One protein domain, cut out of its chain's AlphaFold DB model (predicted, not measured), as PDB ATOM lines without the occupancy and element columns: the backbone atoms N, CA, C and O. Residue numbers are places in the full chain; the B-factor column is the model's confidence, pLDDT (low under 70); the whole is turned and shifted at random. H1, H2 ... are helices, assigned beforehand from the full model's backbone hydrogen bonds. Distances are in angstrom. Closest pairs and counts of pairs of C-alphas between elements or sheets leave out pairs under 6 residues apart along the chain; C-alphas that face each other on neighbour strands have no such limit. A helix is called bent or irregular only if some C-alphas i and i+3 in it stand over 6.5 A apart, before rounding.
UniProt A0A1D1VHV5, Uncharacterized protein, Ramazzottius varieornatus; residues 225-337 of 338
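What this domain is: This is residues 225 to 337 of the 338 residues of an uncharacterized protein of Ramazzottius varieornatus (UniProt A0A1D1VHV5). One long helix, H4, makes the spine of this loose, all-helix domain, and three helices line it: H1 crosses it at a slant near its first half, H2 folds back along it into the space between H4 and the later part of H1, and H3 lies along its beginning. H2 and H3 follow one another along different stretches of H4, both running against it, and residues 331 to 337, of which 331 to 335 belong to H4, stick out at one end. The printed part has 113 residues, with four named helices in the order H1, H2, H3, H4 and no named strand. H1, H2 and H4 form an up-and-down bundle, each running against the one before it in the chain. The whole is loose, with a radius of gyration of the C-alphas of 17.6 A and spans of 61 by 25 by 22 A.

How they stand to each other: The hub is H4, residues 301 to 335, which touches the three other helices. H3, residues 280 to 292, touches residues 302 to 310 of H4, and the closest C-alphas, those of Met 287 and Pro 302, are 4.9 A apart. H3 and H4 are a helical hairpin, at a shallow tilt of 7 degrees and running opposite ways. H2, residues 265 to 276, touches residues 316 to 327 of H4, with the closest C-alphas, those of Val 270 and Phe 320, 5.6 A apart. H2 and H4 stand at a shallow tilt of 24 degrees and run opposite ways. H1, residues 228 to 261, touches H4 with residues 230 to 246 alone, and the closest C-alphas, those of Ala 242 and Glu 312, are 4.5 A apart. H1 and H4 run the same way at a steep tilt of 39 degrees. Farther along, residues 246 to 258 of H1 touch H2, with the C-alphas of Ser 250 and Gly 272 the closest, at 4.2 A. H1 and H2 are a helical hairpin too, at a steep tilt of 44 degrees, opposite ways. H3 is apart from both H1 and H2. Every O i to N i+4 pair is within hydrogen-bond range in H2, against 26 of 30 in H1, 7 of 9 in H3 and 30 of 31 in H4.

Where its parts are: H4 is the longest helix, with 35 residues, and measures 49.7 A from C-alpha 301 at (47.347, 104.423, 156.478) to C-alpha 335 at (7.658, 77.673, 169.833). H1, 34 residues, begins with C-alpha 228 at (45.450, 111.588, 167.036) and is 43.4 A long. It has a kink of 65 degrees near residue 235 and is irregular there, with C-alphas 233 and 236 7.9 A apart. H2 has 12 residues and is 16.3 A long. H3 has 13 residues and is 17.5 A long; it is neither bent nor irregular, but only just: C-alphas 282 and 285 are 6.4 A apart.

The domain as a whole: The two C-alphas farthest apart, those of Gly 294 and Arg 337, are 62.0 A from each other. The first and last printed C-alphas, those of Gly 225 and Arg 337, are 53.9 A apart. The printed part, residues 225 to 337, has no cut. The links from H1 to H2 and from H2 to H3 are tight, with 3 residues each, and the link from H3 to H4 is short, with 8 residues. Residues 331 to 337, of which 331 to 335 belong to H4, stand free. The mean pLDDT of the printed part is 91.5, and it is under 70 at residues 333 to 334 and 336 to 337.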
ATOM      1  N   GLY A 225      49.461 103.502 169.811       85.50
ATOM      2  CA  GLY A 225      50.187 103.769 168.565       85.50
ATOM      3  C   GLY A 225      49.520 104.790 167.636       85.50
ATOM      4  O   GLY A 225      50.112 105.164 166.625       85.50
ATOM      5  N   LEU A 226      48.299 105.247 167.935       88.69
ATOM      6  CA  LEU A 226      47.537 106.130 167.048       88.69
ATOM      7  C   LEU A 226      48.000 107.595 167.118       88.69
ATOM      8  O   LEU A 226      47.874 108.256 168.148       88.69
ATOM      9  N   ASP A 227      48.404 108.155 165.976       89.56
ATOM     10  CA  ASP A 227      48.524 109.608 165.810       89.56
ATOM     11  C   ASP A 227      47.123 110.253 165.777       89.56
ATOM     12  O   ASP A 227      46.401 110.191 164.778       89.56
ATOM     13  N   ILE A 228      46.745 110.909 166.877       90.50
ATOM     14  CA  ILE A 228      45.450 111.588 167.036       90.50
ATOM     15  C   ILE A 228      45.258 112.792 166.091       90.50
ATOM     16  O   ILE A 228      44.125 113.136 165.741       90.50
ATOM     17  N   ILE A 229      46.340 113.434 165.639       92.19
ATOM     18  CA  ILE A 229      46.311 114.606 164.751       92.19
ATOM     19  C   ILE A 229      46.005 114.155 163.320       92.19
ATOM     20  O   ILE A 229      45.146 114.737 162.646       92.19
ATOM     21  N   VAL A 230      46.670 113.092 162.864       89.56
ATOM     22  CA  VAL A 230      46.389 112.411 161.594       89.56
ATOM     23  C   VAL A 230      44.999 111.775 161.626       89.56
ATOM     24  O   VAL A 230      44.217 111.982 160.696       89.56
ATOM     25  N   LEU A 231      44.633 111.104 162.720       90.62
ATOM     26  CA  LEU A 231      43.311 110.504 162.905       90.62
ATOM     27  C   LEU A 231      42.181 111.539 162.794       90.62
ATOM     28  O   LEU A 231      41.197 111.302 162.094       90.62
ATOM     29  N   LYS A 232      42.327 112.723 163.408       93.38
ATOM     30  CA  LYS A 232      41.326 113.798 163.302       93.38
ATOM     31  C   LYS A 232      41.145 114.277 161.856       93.38
ATOM     32  O   LYS A 232      40.005 114.444 161.420       93.38
ATOM     33  N   LYS A 233      42.241 114.436 161.099       93.88
ATOM     34  CA  LYS A 233      42.217 114.792 159.662       93.88
ATOM     35  C   LYS A 233      41.551 113.706 158.805       93.88
ATOM     36  O   LYS A 233      40.829 114.030 157.868       93.88
ATOM     37  N   LEU A 234      41.774 112.433 159.135       92.25
ATOM     38  CA  LEU A 234      41.266 111.272 158.391       92.25
ATOM     39  C   LEU A 234      39.911 110.736 158.894       92.25
ATOM     40  O   LEU A 234      39.403 109.764 158.341       92.25
ATOM     41  N   SER A 235      39.295 111.374 159.890       92.88
ATOM     42  CA  SER A 235      38.061 110.929 160.564       92.88
ATOM     43  C   SER A 235      36.903 110.546 159.625       92.88
ATOM     44  O   SER A 235      36.265 109.513 159.828       92.88
ATOM     45  N   ARG A 236      36.664 111.308 158.544       94.94
ATOM     46  CA  ARG A 236      35.653 110.956 157.523       94.94
ATOM     47  C   ARG A 236      36.006 109.670 156.762       94.94
ATOM     48  O   ARG A 236      35.111 108.918 156.391       94.94
ATOM     49  N   GLY A 237      37.297 109.426 156.538       95.19
ATOM     50  CA  GLY A 237      37.817 108.193 155.947       95.19
ATOM     51  C   GLY A 237      37.669 106.998 156.885       95.19
ATOM     52  O   GLY A 237      37.225 105.950 156.433       95.19
ATOM     53  N   VAL A 238      37.946 107.169 158.184       95.12
ATOM     54  CA  VAL A 238      37.731 106.132 159.215       95.12
ATOM     55  C   VAL A 238      36.273 105.678 159.229       95.12
ATOM     56  O   VAL A 238      36.010 104.486 159.118       95.12
ATOM     57  N   ALA A 239      35.327 106.617 159.307       95.19
ATOM     58  CA  ALA A 239      33.902 106.290 159.310       95.19
ATOM     59  C   ALA A 239      33.467 105.600 158.004       95.19
ATOM     60  O   ALA A 239      32.783 104.580 158.044       95.19
ATOM     61  N   LEU A 240      33.893 106.115 156.845       96.06
ATOM     62  CA  LEU A 240      33.552 105.515 155.553       96.06
ATOM     63  C   LEU A 240      34.101 104.084 155.423       96.06
ATOM     64  O   LEU A 240      33.377 103.208 154.961       96.06
ATOM     65  N   LEU A 241      35.345 103.852 155.853       95.44
ATOM     66  CA  LEU A 241      36.026 102.557 155.784       95.44
ATOM     67  C   LEU A 241      35.496 101.546 156.814       95.44
ATOM     68  O   LEU A 241      35.505 100.356 156.532       95.44
ATOM     69  N   ALA A 242      35.007 102.004 157.970       94.69
ATOM     70  CA  ALA A 242      34.418 101.138 158.991       94.69
ATOM     71  C   ALA A 242      32.983 100.701 158.649       94.69
ATOM     72  O   ALA A 242      32.638  99.536 158.814       94.69
ATOM     73  N   PHE A 243      32.131 101.616 158.171       95.75
ATOM     74  CA  PHE A 243      30.714 101.304 157.948       95.75
ATOM     75  C   PHE A 243      30.422 100.756 156.546       95.75
ATOM     76  O   PHE A 243      29.686  99.777 156.423       95.75
ATOM     77  N   LEU A 244      30.958 101.363 155.478       96.31
ATOM     78  CA  LEU A 244      30.502 101.054 154.115       96.31
ATOM     79  C   LEU A 244      30.962  99.667 153.619       96.31
ATOM     80  O   LEU A 244      30.089  98.913 153.188       96.31
ATOM     81  N   PRO A 245      32.251  99.273 153.711       95.31
ATOM     82  CA  PRO A 245      32.680  97.916 153.372       95.31
ATOM     83  C   PRO A 245      31.988  96.871 154.245       95.31
ATOM     84  O   PRO A 245      31.389  95.950 153.706       95.31
ATOM     85  N   SER A 246      31.973  97.072 155.570       95.00
ATOM     86  CA  SER A 246      31.379  96.127 156.525       95.00
ATOM     87  C   SER A 246      29.892  95.864 156.252       95.00
ATOM     88  O   SER A 246      29.454  94.715 156.256       95.00
ATOM     89  N   THR A 247      29.116  96.902 155.915       96.38
ATOM     90  CA  THR A 247      27.702  96.736 155.528       96.38
ATOM     91  C   THR A 247      27.568  95.951 154.220       96.38
ATOM     92  O   THR A 247      26.764  95.024 154.138       96.38
ATOM     93  N   VAL A 248      28.341  96.309 153.188       97.31
ATOM     94  CA  VAL A 248      28.255  95.677 151.859       97.31
ATOM     95  C   VAL A 248      28.691  94.214 151.917       97.31
ATOM     96  O   VAL A 248      27.996  93.352 151.385       97.31
ATOM     97  N   GLU A 249      29.795  93.917 152.596       96.75
ATOM     98  CA  GLU A 249      30.317  92.562 152.758       96.75
ATOM     99  C   GLU A 249      29.373  91.700 153.609       96.75
ATOM    100  O   GLU A 249      29.016  90.607 153.173       96.75
ATOM    101  N   SER A 250      28.838  92.219 154.723       96.56
ATOM    102  CA  SER A 250      27.840  91.496 155.538       96.56
ATOM    103  C   SER A 250      26.566  91.176 154.748       96.56
ATOM    104  O   SER A 250      25.991  90.095 154.903       96.56
ATOM    105  N   VAL A 251      26.119  92.090 153.874       97.12
ATOM    106  CA  VAL A 251      24.962  91.866 152.992       97.12
ATOM    107  C   VAL A 251      25.278  90.836 151.906       97.12
ATOM    108  O   VAL A 251      24.468  89.937 151.690       97.12
ATOM    109  N   VAL A 252      26.442  90.911 151.254       97.69
ATOM    110  CA  VAL A 252      26.860  89.929 150.236       97.69
ATOM    111  C   VAL A 252      27.002  88.535 150.851       97.69
ATOM    112  O   VAL A 252      26.447  87.580 150.310       97.69
ATOM    113  N   VAL A 253      27.669  88.409 152.000       96.75
ATOM    114  CA  VAL A 253      27.821  87.132 152.715       96.75
ATOM    115  C   VAL A 253      26.463  86.595 153.172       96.75
ATOM    116  O   VAL A 253      26.210  85.404 153.005       96.75
ATOM    117  N   GLY A 254      25.556  87.447 153.664       96.81
ATOM    118  CA  GLY A 254      24.195  87.040 154.029       96.81
ATOM    119  C   GLY A 254      23.366  86.547 152.837       96.81
ATOM    120  O   GLY A 254      22.755  85.483 152.907       96.81
ATOM    121  N   VAL A 255      23.399  87.256 151.704       97.38
ATOM    122  CA  VAL A 255      22.730  86.826 150.462       97.38
ATOM    123  C   VAL A 255      23.304  85.494 149.960       97.38
ATOM    124  O   VAL A 255      22.545  84.584 149.626       97.38
ATOM    125  N   VAL A 256      24.632  85.338 149.956       97.25
ATOM    126  CA  VAL A 256      25.286  84.079 149.559       97.25
ATOM    127  C   VAL A 256      24.934  82.944 150.526       97.25
ATOM    128  O   VAL A 256      24.622  81.850 150.066       97.25
ATOM    129  N   ALA A 257      24.907  83.183 151.839       96.69
ATOM    130  CA  ALA A 257      24.526  82.177 152.831       96.69
ATOM    131  C   ALA A 257      23.064  81.718 152.677       96.69
ATOM    132  O   ALA A 257      22.792  80.521 152.779       96.69
ATOM    133  N   HIS A 258      22.136  82.631 152.368       95.94
ATOM    134  CA  HIS A 258      20.744  82.278 152.078       95.94
ATOM    135  C   HIS A 258      20.640  81.324 150.874       95.94
ATOM    136  O   HIS A 258      19.999  80.276 150.965       95.94
ATOM    137  N   PHE A 259      21.317  81.633 149.763       96.31
ATOM    138  CA  PHE A 259      21.230  80.819 148.545       96.31
ATOM    139  C   PHE A 259      22.085  79.540 148.564       96.31
ATOM    140  O   PHE A 259      21.689  78.558 147.938       96.31
ATOM    141  N   LEU A 260      23.223  79.524 149.267       96.19
ATOM    142  CA  LEU A 260      24.176  78.402 149.274       96.19
ATOM    143  C   LEU A 260      23.961  77.411 150.430       96.19
ATOM    144  O   LEU A 260      24.251  76.227 150.273       96.19
ATOM    145  N   LEU A 261      23.482  77.882 151.587       93.62
ATOM    146  CA  LEU A 261      23.259  77.061 152.788       93.62
ATOM    147  C   LEU A 261      21.769  76.885 153.126       93.62
ATOM    148  O   LEU A 261      21.442  76.203 154.094       93.62
ATOM    149  N   HIS A 262      20.870  77.511 152.356       92.69
ATOM    150  CA  HIS A 262      19.419  77.533 152.591       92.69
ATOM    151  C   HIS A 262      19.021  78.020 153.998       92.69
ATOM    152  O   HIS A 262      17.994  77.622 154.548       92.69
ATOM    153  N   PHE A 263      19.834  78.905 154.586       90.31
ATOM    154  CA  PHE A 263      19.528  79.555 155.859       90.31
ATOM    155  C   PHE A 263      18.409  80.586 155.687       90.31
ATOM    156  O   PHE A 263      18.358  81.292 154.681       90.31
ATOM    157  N   ASP A 264      17.542  80.725 156.691       93.06
ATOM    158  CA  ASP A 264      16.601  81.848 156.757       93.06
ATOM    159  C   ASP A 264      17.354  83.191 156.728       93.06
ATOM    160  O   ASP A 264      18.445  83.304 157.293       93.06
ATOM    161  N   TRP A 265      16.761  84.207 156.095       93.62
ATOM    162  CA  TRP A 265      17.342  85.543 155.934       93.62
ATOM    163  C   TRP A 265      17.919  86.127 157.227       93.62
ATOM    164  O   TRP A 265      19.003  86.711 157.204       93.62
ATOM    165  N   LEU A 266      17.238  85.952 158.362       94.25
ATOM    166  CA  LEU A 266      17.687  86.497 159.640       94.25
ATOM    167  C   LEU A 266      18.977  85.815 160.119       94.25
ATOM    168  O   LEU A 266      19.944  86.494 160.466       94.25
ATOM    169  N   TRP A 267      19.033  84.483 160.065       93.88
ATOM    170  CA  TRP A 267      20.230  83.712 160.421       93.88
ATOM    171  C   TRP A 267      21.363  83.877 159.397       93.88
ATOM    172  O   TRP A 267      22.537  83.865 159.770       93.88
ATOM    173  N   ALA A 268      21.029  84.105 158.128       96.00
ATOM    174  CA  ALA A 268      21.990  84.410 157.079       96.00
ATOM    175  C   ALA A 268      22.671  85.777 157.303       96.00
ATOM    176  O   ALA A 268      23.895  85.866 157.209       96.00
ATOM    177  N   PHE A 269      21.933  86.824 157.693       95.62
ATOM    178  CA  PHE A 269      22.540  88.116 158.055       95.62
ATOM    179  C   PHE A 269      23.277  88.088 159.405       95.62
ATOM    180  O   PHE A 269      24.295  88.770 159.538       95.62
ATOM    181  N   VAL A 270      22.848  87.267 160.377       95.88
ATOM    182  CA  VAL A 270      23.650  86.970 161.585       95.88
ATOM    183  C   VAL A 270      25.012  86.386 161.192       95.88
ATOM    184  O   VAL A 270      26.035  86.839 161.705       95.88
ATOM    185  N   LEU A 271      25.047  85.426 160.259       95.31
ATOM    186  CA  LEU A 271      26.299  84.860 159.746       95.31
ATOM    187  C   LEU A 271      27.128  85.896 158.964       95.31
ATOM    188  O   LEU A 271      28.347  85.916 159.106       95.31
ATOM    189  N   GLY A 272      26.480  86.777 158.194       96.06
ATOM    190  CA  GLY A 272      27.127  87.888 157.488       96.06
ATOM    191  C   GLY A 272      27.946  88.779 158.423       96.06
ATOM    192  O   GLY A 272      29.167  88.832 158.306       96.06
ATOM    193  N   TYR A 273      27.298  89.390 159.420       95.81
ATOM    194  CA  TYR A 273      27.989  90.252 160.390       95.81
ATOM    195  C   TYR A 273      28.995  89.503 161.282       95.81
ATOM    196  O   TYR A 273      29.942  90.116 161.773       95.81
ATOM    197  N   LEU A 274      28.831  88.188 161.477       94.62
ATOM    198  CA  LEU A 274      29.802  87.351 162.191       94.62
ATOM    199  C   LEU A 274      31.090  87.108 161.385       94.62
ATOM    200  O   LEU A 274      32.166  87.042 161.976       94.62
ATOM    201  N   LEU A 275      30.988  86.945 160.063       94.12
ATOM    202  CA  LEU A 275      32.131  86.650 159.191       94.12
ATOM    203  C   LEU A 275      32.877  87.904 158.723       94.12
ATOM    204  O   LEU A 275      34.083  87.833 158.503       94.12
ATOM    205  N   THR A 276      32.188  89.038 158.589       94.44
ATOM    206  CA  THR A 276      32.779  90.295 158.100       94.44
ATOM    207  C   THR A 276      33.665  91.013 159.129       94.44
ATOM    208  O   THR A 276      34.508  91.814 158.741       94.44
ATOM    209  N   ALA A 277      33.508  90.747 160.431       92.12
ATOM    210  CA  ALA A 277      34.219  91.477 161.485       92.12
ATOM    211  C   ALA A 277      35.753  91.273 161.436       92.12
ATOM    212  O   ALA A 277      36.273  90.195 161.750       92.12
ATOM    213  N   VAL A 278      36.498  92.329 161.095       90.69
ATOM    214  CA  VAL A 278      37.960  92.304 160.951       90.69
ATOM    215  C   VAL A 278      38.648  92.101 162.302       90.69
ATOM    216  O   VAL A 278      38.438  92.844 163.257       90.69
ATOM    217  N   SER A 279      39.551  91.117 162.371       90.50
ATOM    218  CA  SER A 279      40.256  90.763 163.608       90.50
ATOM    219  C   SER A 279      41.369  91.766 163.975       90.50
ATOM    220  O   SER A 279      42.432  91.769 163.334       90.50
ATOM    221  N   PRO A 280      41.230  92.558 165.061       85.00
ATOM    222  CA  PRO A 280      42.267  93.505 165.471       85.00
ATOM    223  C   PRO A 280      43.544  92.796 165.946       85.00
ATOM    224  O   PRO A 280      44.636  93.349 165.830       85.00
ATOM    225  N   ALA A 281      43.440  91.550 166.425       85.31
ATOM    226  CA  ALA A 281      44.575  90.764 166.913       85.31
ATOM    227  C   ALA A 281      45.617  90.447 165.831       85.31
ATOM    228  O   ALA A 281      46.793  90.276 166.154       85.31
ATOM    229  N   VAL A 282      45.207  90.395 164.559       87.44
ATOM    230  CA  VAL A 282      46.120  90.173 163.424       87.44
ATOM    231  C   VAL A 282      46.463  91.484 162.717       87.44
ATOM    232  O   VAL A 282      47.576  91.641 162.218       87.44
ATOM    233  N   LEU A 283      45.535  92.443 162.702       91.56
ATOM    234  CA  LEU A 283      45.707  93.727 162.031       91.56
ATOM    235  C   LEU A 283      46.656  94.662 162.794       91.56
ATOM    236  O   LEU A 283      47.624  95.167 162.223       91.56
ATOM    237  N   VAL A 284      46.396  94.879 164.086       91.25
ATOM    238  CA  VAL A 284      47.077  95.899 164.894       91.25
ATOM    239  C   VAL A 284      48.591  95.673 164.975       91.25
ATOM    240  O   VAL A 284      49.319  96.621 164.682       91.25
ATOM    241  N   PRO A 285      49.117  94.467 165.284       88.81
ATOM    242  CA  PRO A 285      50.565  94.270 165.368       88.81
ATOM    243  C   PRO A 285      51.283  94.536 164.039       88.81
ATOM    244  O   PRO A 285      52.381  95.083 164.041       88.81
ATOM    245  N   ASN A 286      50.651  94.198 162.909       89.75
ATOM    246  CA  ASN A 286      51.213  94.433 161.580       89.75
ATOM    247  C   ASN A 286      51.170  95.917 161.190       89.75
ATOM    248  O   ASN A 286      52.145  96.422 160.641       89.75
ATOM    249  N   MET A 287      50.087  96.636 161.500       92.81
ATOM    250  CA  MET A 287      50.005  98.079 161.235       92.81
ATOM    251  C   MET A 287      51.001  98.877 162.082       92.81
ATOM    252  O   MET A 287      51.693  99.740 161.547       92.81
ATOM    253  N   LEU A 288      51.137  98.543 163.369       90.00
ATOM    254  CA  LEU A 288      52.163  99.145 164.223       90.00
ATOM    255  C   LEU A 288      53.571  98.835 163.707       90.00
ATOM    256  O   LEU A 288      54.399  99.735 163.663       90.00
ATOM    257  N   HIS A 289      53.830  97.614 163.234       90.12
ATOM    258  CA  HIS A 289      55.127  97.280 162.652       90.12
ATOM    259  C   HIS A 289      55.428  98.062 161.361       90.12
ATOM    260  O   HIS A 289      56.543  98.550 161.192       90.12
ATOM    261  N   LEU A 290      54.441  98.264 160.476       92.38
ATOM    262  CA  LEU A 290      54.597  99.137 159.302       92.38
ATOM    263  C   LEU A 290      54.902 100.590 159.701       92.38
ATOM    264  O   LEU A 290      55.713 101.245 159.050       92.38
ATOM    265  N   GLN A 291      54.291 101.070 160.786       91.06
ATOM    266  CA  GLN A 291      54.529 102.399 161.346       91.06
ATOM    267  C   GLN A 291      55.917 102.523 162.003       91.06
ATOM    268  O   GLN A 291      56.576 103.542 161.809       91.06
ATOM    269  N   GLU A 292      56.393 101.483 162.698       90.88
ATOM    270  CA  GLU A 292      57.759 101.373 163.245       90.88
ATOM    271  C   GLU A 292      58.831 101.487 162.139       90.88
ATOM    272  O   GLU A 292      59.874 102.095 162.366       90.88
ATOM    273  N   ILE A 293      58.564 100.969 160.930       94.69
ATOM    274  CA  ILE A 293      59.457 101.077 159.753       94.69
ATOM    275  C   ILE A 293      59.089 102.224 158.786       94.69
ATOM    276  O   ILE A 293      59.560 102.253 157.649       94.69
ATOM    277  N   GLY A 294      58.232 103.162 159.204       91.44
ATOM    278  CA  GLY A 294      57.874 104.371 158.445       91.44
ATOM    279  C   GLY A 294      56.962 104.175 157.220       91.44
ATOM    280  O   GLY A 294      56.573 105.155 156.578       91.44
ATOM    281  N   LEU A 295      56.560 102.945 156.883       91.81
ATOM    282  CA  LEU A 295      55.775 102.664 155.679       91.81
ATOM    283  C   LEU A 295      54.312 103.113 155.821       91.81
ATOM    284  O   LEU A 295      53.576 102.690 156.708       91.81
ATOM    285  N   GLY A 296      53.869 103.967 154.893       89.81
ATOM    286  CA  GLY A 296      52.493 104.478 154.838       89.81
ATOM    287  C   GLY A 296      52.151 105.549 155.883       89.81
ATOM    288  O   GLY A 296      51.018 106.039 155.888       89.81
ATOM    289  N   VAL A 297      53.110 105.943 156.731       91.00
ATOM    290  CA  VAL A 297      52.911 106.891 157.842       91.00
ATOM    291  C   VAL A 297      52.557 108.294 157.343       91.00
ATOM    292  O   VAL A 297      51.596 108.877 157.835       91.00
ATOM    293  N   GLU A 298      53.217 108.795 156.292       89.56
ATOM    294  CA  GLU A 298      52.898 110.097 155.664       89.56
ATOM    295  C   GLU A 298      51.435 110.220 155.206       89.56
ATOM    296  O   GLU A 298      50.855 111.305 155.179       89.56
ATOM    297  N   ARG A 299      50.836 109.091 154.811       89.19
ATOM    298  CA  ARG A 299      49.442 108.992 154.357       89.19
ATOM    299  C   ARG A 299      48.486 108.595 155.482       89.19
ATOM    300  O   ARG A 299      47.284 108.508 155.243       89.19
ATOM    301  N   GLY A 300      49.005 108.346 156.685       91.75
ATOM    302  CA  GLY A 300      48.247 107.918 157.854       91.75
ATOM    303  C   GLY A 300      47.590 106.547 157.718       91.75
ATOM    304  O   GLY A 300      46.639 106.282 158.445       91.75
ATOM    305  N   VAL A 301      48.042 105.686 156.797       93.81
ATOM    306  CA  VAL A 301      47.347 104.423 156.478       93.81
ATOM    307  C   VAL A 301      47.311 103.444 157.664       93.81
ATOM    308  O   VAL A 301      46.221 102.943 157.941       93.81
ATOM    309  N   PRO A 302      48.403 103.214 158.427       94.00
ATOM    310  CA  PRO A 302      48.339 102.394 159.640       94.00
ATOM    311  C   PRO A 302      47.337 102.946 160.667       94.00
ATOM    312  O   PRO A 302      46.454 102.222 161.129       94.00
ATOM    313  N   THR A 303      47.406 104.252 160.946       92.81
ATOM    314  CA  THR A 303      46.515 104.974 161.868       92.81
ATOM    315  C   THR A 303      45.046 104.882 161.449       92.81
ATOM    316  O   THR A 303      44.176 104.608 162.276       92.81
ATOM    317  N   LEU A 304      44.767 105.081 160.156       94.50
ATOM    318  CA  LEU A 304      43.443 104.967 159.547       94.50
ATOM    319  C   LEU A 304      42.870 103.562 159.748       94.50
ATOM    320  O   LEU A 304      41.718 103.433 160.151       94.50
ATOM    321  N   LEU A 305      43.664 102.523 159.471       94.06
ATOM    322  CA  LEU A 305      43.190 101.142 159.432       94.06
ATOM    323  C   LEU A 305      42.990 100.556 160.840       94.06
ATOM    324  O   LEU A 305      41.982  99.895 161.084       94.06
ATOM    325  N   VAL A 306      43.883 100.869 161.789       92.88
ATOM    326  CA  VAL A 306      43.715 100.509 163.212       92.88
ATOM    327  C   VAL A 306      42.481 101.193 163.810       92.88
ATOM    328  O   VAL A 306      41.696 100.547 164.508       92.88
ATOM    329  N   ALA A 307      42.260 102.477 163.506       93.12
ATOM    330  CA  ALA A 307      41.073 103.190 163.972       93.12
ATOM    331  C   ALA A 307      39.780 102.686 163.303       93.12
ATOM    332  O   ALA A 307      38.776 102.508 163.991       93.12
ATOM    333  N   ALA A 308      39.800 102.415 161.992       94.00
ATOM    334  CA  ALA A 308      38.637 101.922 161.256       94.00
ATOM    335  C   ALA A 308      38.191 100.549 161.767       94.00
ATOM    336  O   ALA A 308      37.045 100.425 162.183       94.00
ATOM    337  N   SER A 309      39.103  99.573 161.863       92.44
ATOM    338  CA  SER A 309      38.803  98.242 162.414       92.44
ATOM    339  C   SER A 309      38.294  98.302 163.863       92.44
ATOM    340  O   SER A 309      37.431  97.519 164.251       92.44
ATOM    341  N   SER A 310      38.748  99.276 164.663       90.75
ATOM    342  CA  SER A 310      38.235  99.476 166.027       90.75
ATOM    343  C   SER A 310      36.768  99.935 166.046       90.75
ATOM    344  O   SER A 310      35.986  99.449 166.863       90.75
ATOM    345  N   VAL A 311      36.376 100.845 165.145       93.31
ATOM    346  CA  VAL A 311      34.981 101.314 164.997       93.31
ATOM    347  C   VAL A 311      34.101 100.234 164.361       93.31
ATOM    348  O   VAL A 311      32.985  99.992 164.817       93.31
ATOM    349  N   GLU A 312      34.621  99.561 163.339       95.38
ATOM    350  CA  GLU A 312      33.986  98.471 162.600       95.38
ATOM    351  C   GLU A 312      33.659  97.278 163.509       95.38
ATOM    352  O   GLU A 312      32.522  96.823 163.526       95.38
ATOM    353  N   ASN A 313      34.604  96.828 164.340       92.94
ATOM    354  CA  ASN A 313      34.379  95.721 165.271       92.94
ATOM    355  C   ASN A 313      33.285  96.050 166.309       92.94
ATOM    356  O   ASN A 313      32.477  95.186 166.643       92.94
ATOM    357  N   VAL A 314      33.198  97.301 166.786       93.69
ATOM    358  CA  VAL A 314      32.071  97.737 167.635       93.69
ATOM    359  C   VAL A 314      30.761  97.720 166.842       93.69
ATOM    360  O   VAL A 314      29.766  97.180 167.319       93.69
ATOM    361  N   TYR A 315      30.751  98.268 165.626       95.94
ATOM    362  CA  TYR A 315      29.574  98.292 164.755       95.94
ATOM    363  C   TYR A 315      29.037  96.884 164.449       95.94
ATOM    364  O   TYR A 315      27.861  96.609 164.706       95.94
ATOM    365  N   ALA A 316      29.897  95.981 163.978       95.50
ATOM    366  CA  ALA A 316      29.537  94.616 163.613       95.50
ATOM    367  C   ALA A 316      28.998  93.826 164.815       95.50
ATOM    368  O   ALA A 316      27.934  93.217 164.709       95.50
ATOM    369  N   ILE A 317      29.656  93.901 165.982       94.12
ATOM    370  CA  ILE A 317      29.191  93.235 167.213       94.12
ATOM    371  C   ILE A 317      27.820  93.769 167.654       94.12
ATOM    372  O   ILE A 317      26.963  92.977 168.058       94.12
ATOM    373  N   GLN A 318      27.572  95.079 167.552       96.38
ATOM    374  CA  GLN A 318      26.271  95.653 167.906       96.38
ATOM    375  C   GLN A 318      25.157  95.182 166.957       96.38
ATOM    376  O   GLN A 318      24.097  94.773 167.437       96.38
ATOM    377  N   VAL A 319      25.382  95.175 165.637       96.19
ATOM    378  CA  VAL A 319      24.373  94.698 164.670       96.19
ATOM    379  C   VAL A 319      24.136  93.191 164.814       96.19
ATOM    380  O   VAL A 319      22.986  92.766 164.920       96.19
ATOM    381  N   PHE A 320      25.198  92.390 164.927       95.88
ATOM    382  CA  PHE A 320      25.135  90.953 165.222       95.88
ATOM    383  C   PHE A 320      24.302  90.653 166.480       95.88
ATOM    384  O   PHE A 320      23.418  89.795 166.452       95.88
ATOM    385  N   SER A 321      24.519  91.405 167.564       95.50
ATOM    386  CA  SER A 321      23.787  91.235 168.828       95.50
ATOM    387  C   SER A 321      22.297  91.574 168.701       95.50
ATOM    388  O   SER A 321      21.453  90.875 169.265       95.50
ATOM    389  N   VAL A 322      21.951  92.614 167.931       96.00
ATOM    390  CA  VAL A 322      20.550  92.966 167.638       96.00
ATOM    391  C   VAL A 322      19.880  91.878 166.796       96.00
ATOM    392  O   VAL A 322      18.796  91.419 167.159       96.00
ATOM    393  N   LEU A 323      20.528  91.412 165.723       94.81
ATOM    394  CA  LEU A 323      19.986  90.362 164.854       94.81
ATOM    395  C   LEU A 323      19.792  89.034 165.607       94.81
ATOM    396  O   LEU A 323      18.742  88.408 165.463       94.81
ATOM    397  N   LEU A 324      20.731  88.642 166.477       93.81
ATOM    398  CA  LEU A 324      20.561  87.486 167.369       93.81
ATOM    399  C   LEU A 324      19.369  87.647 168.322       93.81
ATOM    400  O   LEU A 324      18.597  86.706 168.495       93.81
ATOM    401  N   SER A 325      19.192  88.824 168.925       93.94
ATOM    402  CA  SER A 325      18.072  89.094 169.839       93.94
ATOM    403  C   SER A 325      16.711  88.968 169.132       93.94
ATOM    404  O   SER A 325      15.782  88.339 169.652       93.94
ATOM    405  N   VAL A 326      16.611  89.473 167.896       93.50
ATOM    406  CA  VAL A 326      15.431  89.287 167.032       93.50
ATOM    407  C   VAL A 326      15.258  87.811 166.638       93.50
ATOM    408  O   VAL A 326      14.138  87.300 166.658       93.50
ATOM    409  N   GLY A 327      16.348  87.089 166.358       89.88
ATOM    410  CA  GLY A 327      16.327  85.655 166.036       89.88
ATOM    411  C   GLY A 327      15.787  84.791 167.176       89.88
ATOM    412  O   GLY A 327      14.879  83.981 166.967       89.88
ATOM    413  N   PHE A 328      16.278  84.997 168.399       90.00
ATOM    414  CA  PHE A 328      15.814  84.249 169.569       90.00
ATOM    415  C   PHE A 328      14.370  84.588 169.950       90.00
ATOM    416  O   PHE A 328      13.590  83.667 170.186       90.00
ATOM    417  N   SER A 329      13.983  85.869 169.955       88.38
ATOM    418  CA  SER A 329      12.603  86.279 170.275       88.38
ATOM    419  C   SER A 329      11.578  85.808 169.234       88.38
ATOM    420  O   SER A 329      10.491  85.359 169.600       88.38
ATOM    421  N   THR A 330      11.938  85.805 167.947       80.19
ATOM    422  CA  THR A 330      11.115  85.195 166.885       80.19
ATOM    423  C   THR A 330      10.989  83.683 167.088       80.19
ATOM    424  O   THR A 330       9.901  83.125 166.946       80.19
ATOM    425  N   SER A 331      12.077  83.014 167.483       74.06
ATOM    426  CA  SER A 331      12.091  81.565 167.724       74.06
ATOM    427  C   SER A 331      11.206  81.159 168.908       74.06
ATOM    428  O   SER A 331      10.407  80.232 168.775       74.06
ATOM    429  N   THR A 332      11.264  81.864 170.045       71.31
ATOM    430  CA  THR A 332      10.357  81.588 171.176       71.31
ATOM    431  C   THR A 332       8.904  81.929 170.858       71.31
ATOM    432  O   THR A 332       8.022  81.179 171.269       71.31
ATOM    433  N   ALA A 333       8.629  82.974 170.070       66.31
ATOM    434  CA  ALA A 333       7.273  83.275 169.602       66.31
ATOM    435  C   ALA A 333       6.698  82.195 168.660       66.31
ATOM    436  O   ALA A 333       5.487  81.969 168.661       66.31
ATOM    437  N   TYR A 334       7.543  81.507 167.885       60.72
ATOM    438  CA  TYR A 334       7.147  80.341 167.086       60.72
ATOM    439  C   TYR A 334       6.923  79.086 167.940       60.72
ATOM    440  O   TYR A 334       5.944  78.374 167.725       60.72
ATOM    441  N   VAL A 335       7.797  78.821 168.918       70.00
ATOM    442  CA  VAL A 335       7.658  77.673 169.833       70.00
ATOM    443  C   VAL A 335       6.420  77.817 170.724       70.00
ATOM    444  O   VAL A 335       5.695  76.849 170.896       70.00
ATOM    445  N   ALA A 336       6.110  79.023 171.208       60.88
ATOM    446  CA  ALA A 336       4.923  79.306 172.026       60.88
ATOM    447  C   ALA A 336       3.590  79.352 171.238       60.88
ATOM    448  O   ALA A 336       2.560  79.730 171.796       60.88
ATOM    449  N   ARG A 337       3.601  79.008 169.942       53.31
ATOM    450  CA  ARG A 337       2.414  78.875 169.073       53.31
ATOM    451  C   ARG A 337       2.179  77.433 168.592       53.31
ATOM    452  O   ARG A 337       1.392  77.229 167.666       53.31
TER     453      ARG A 337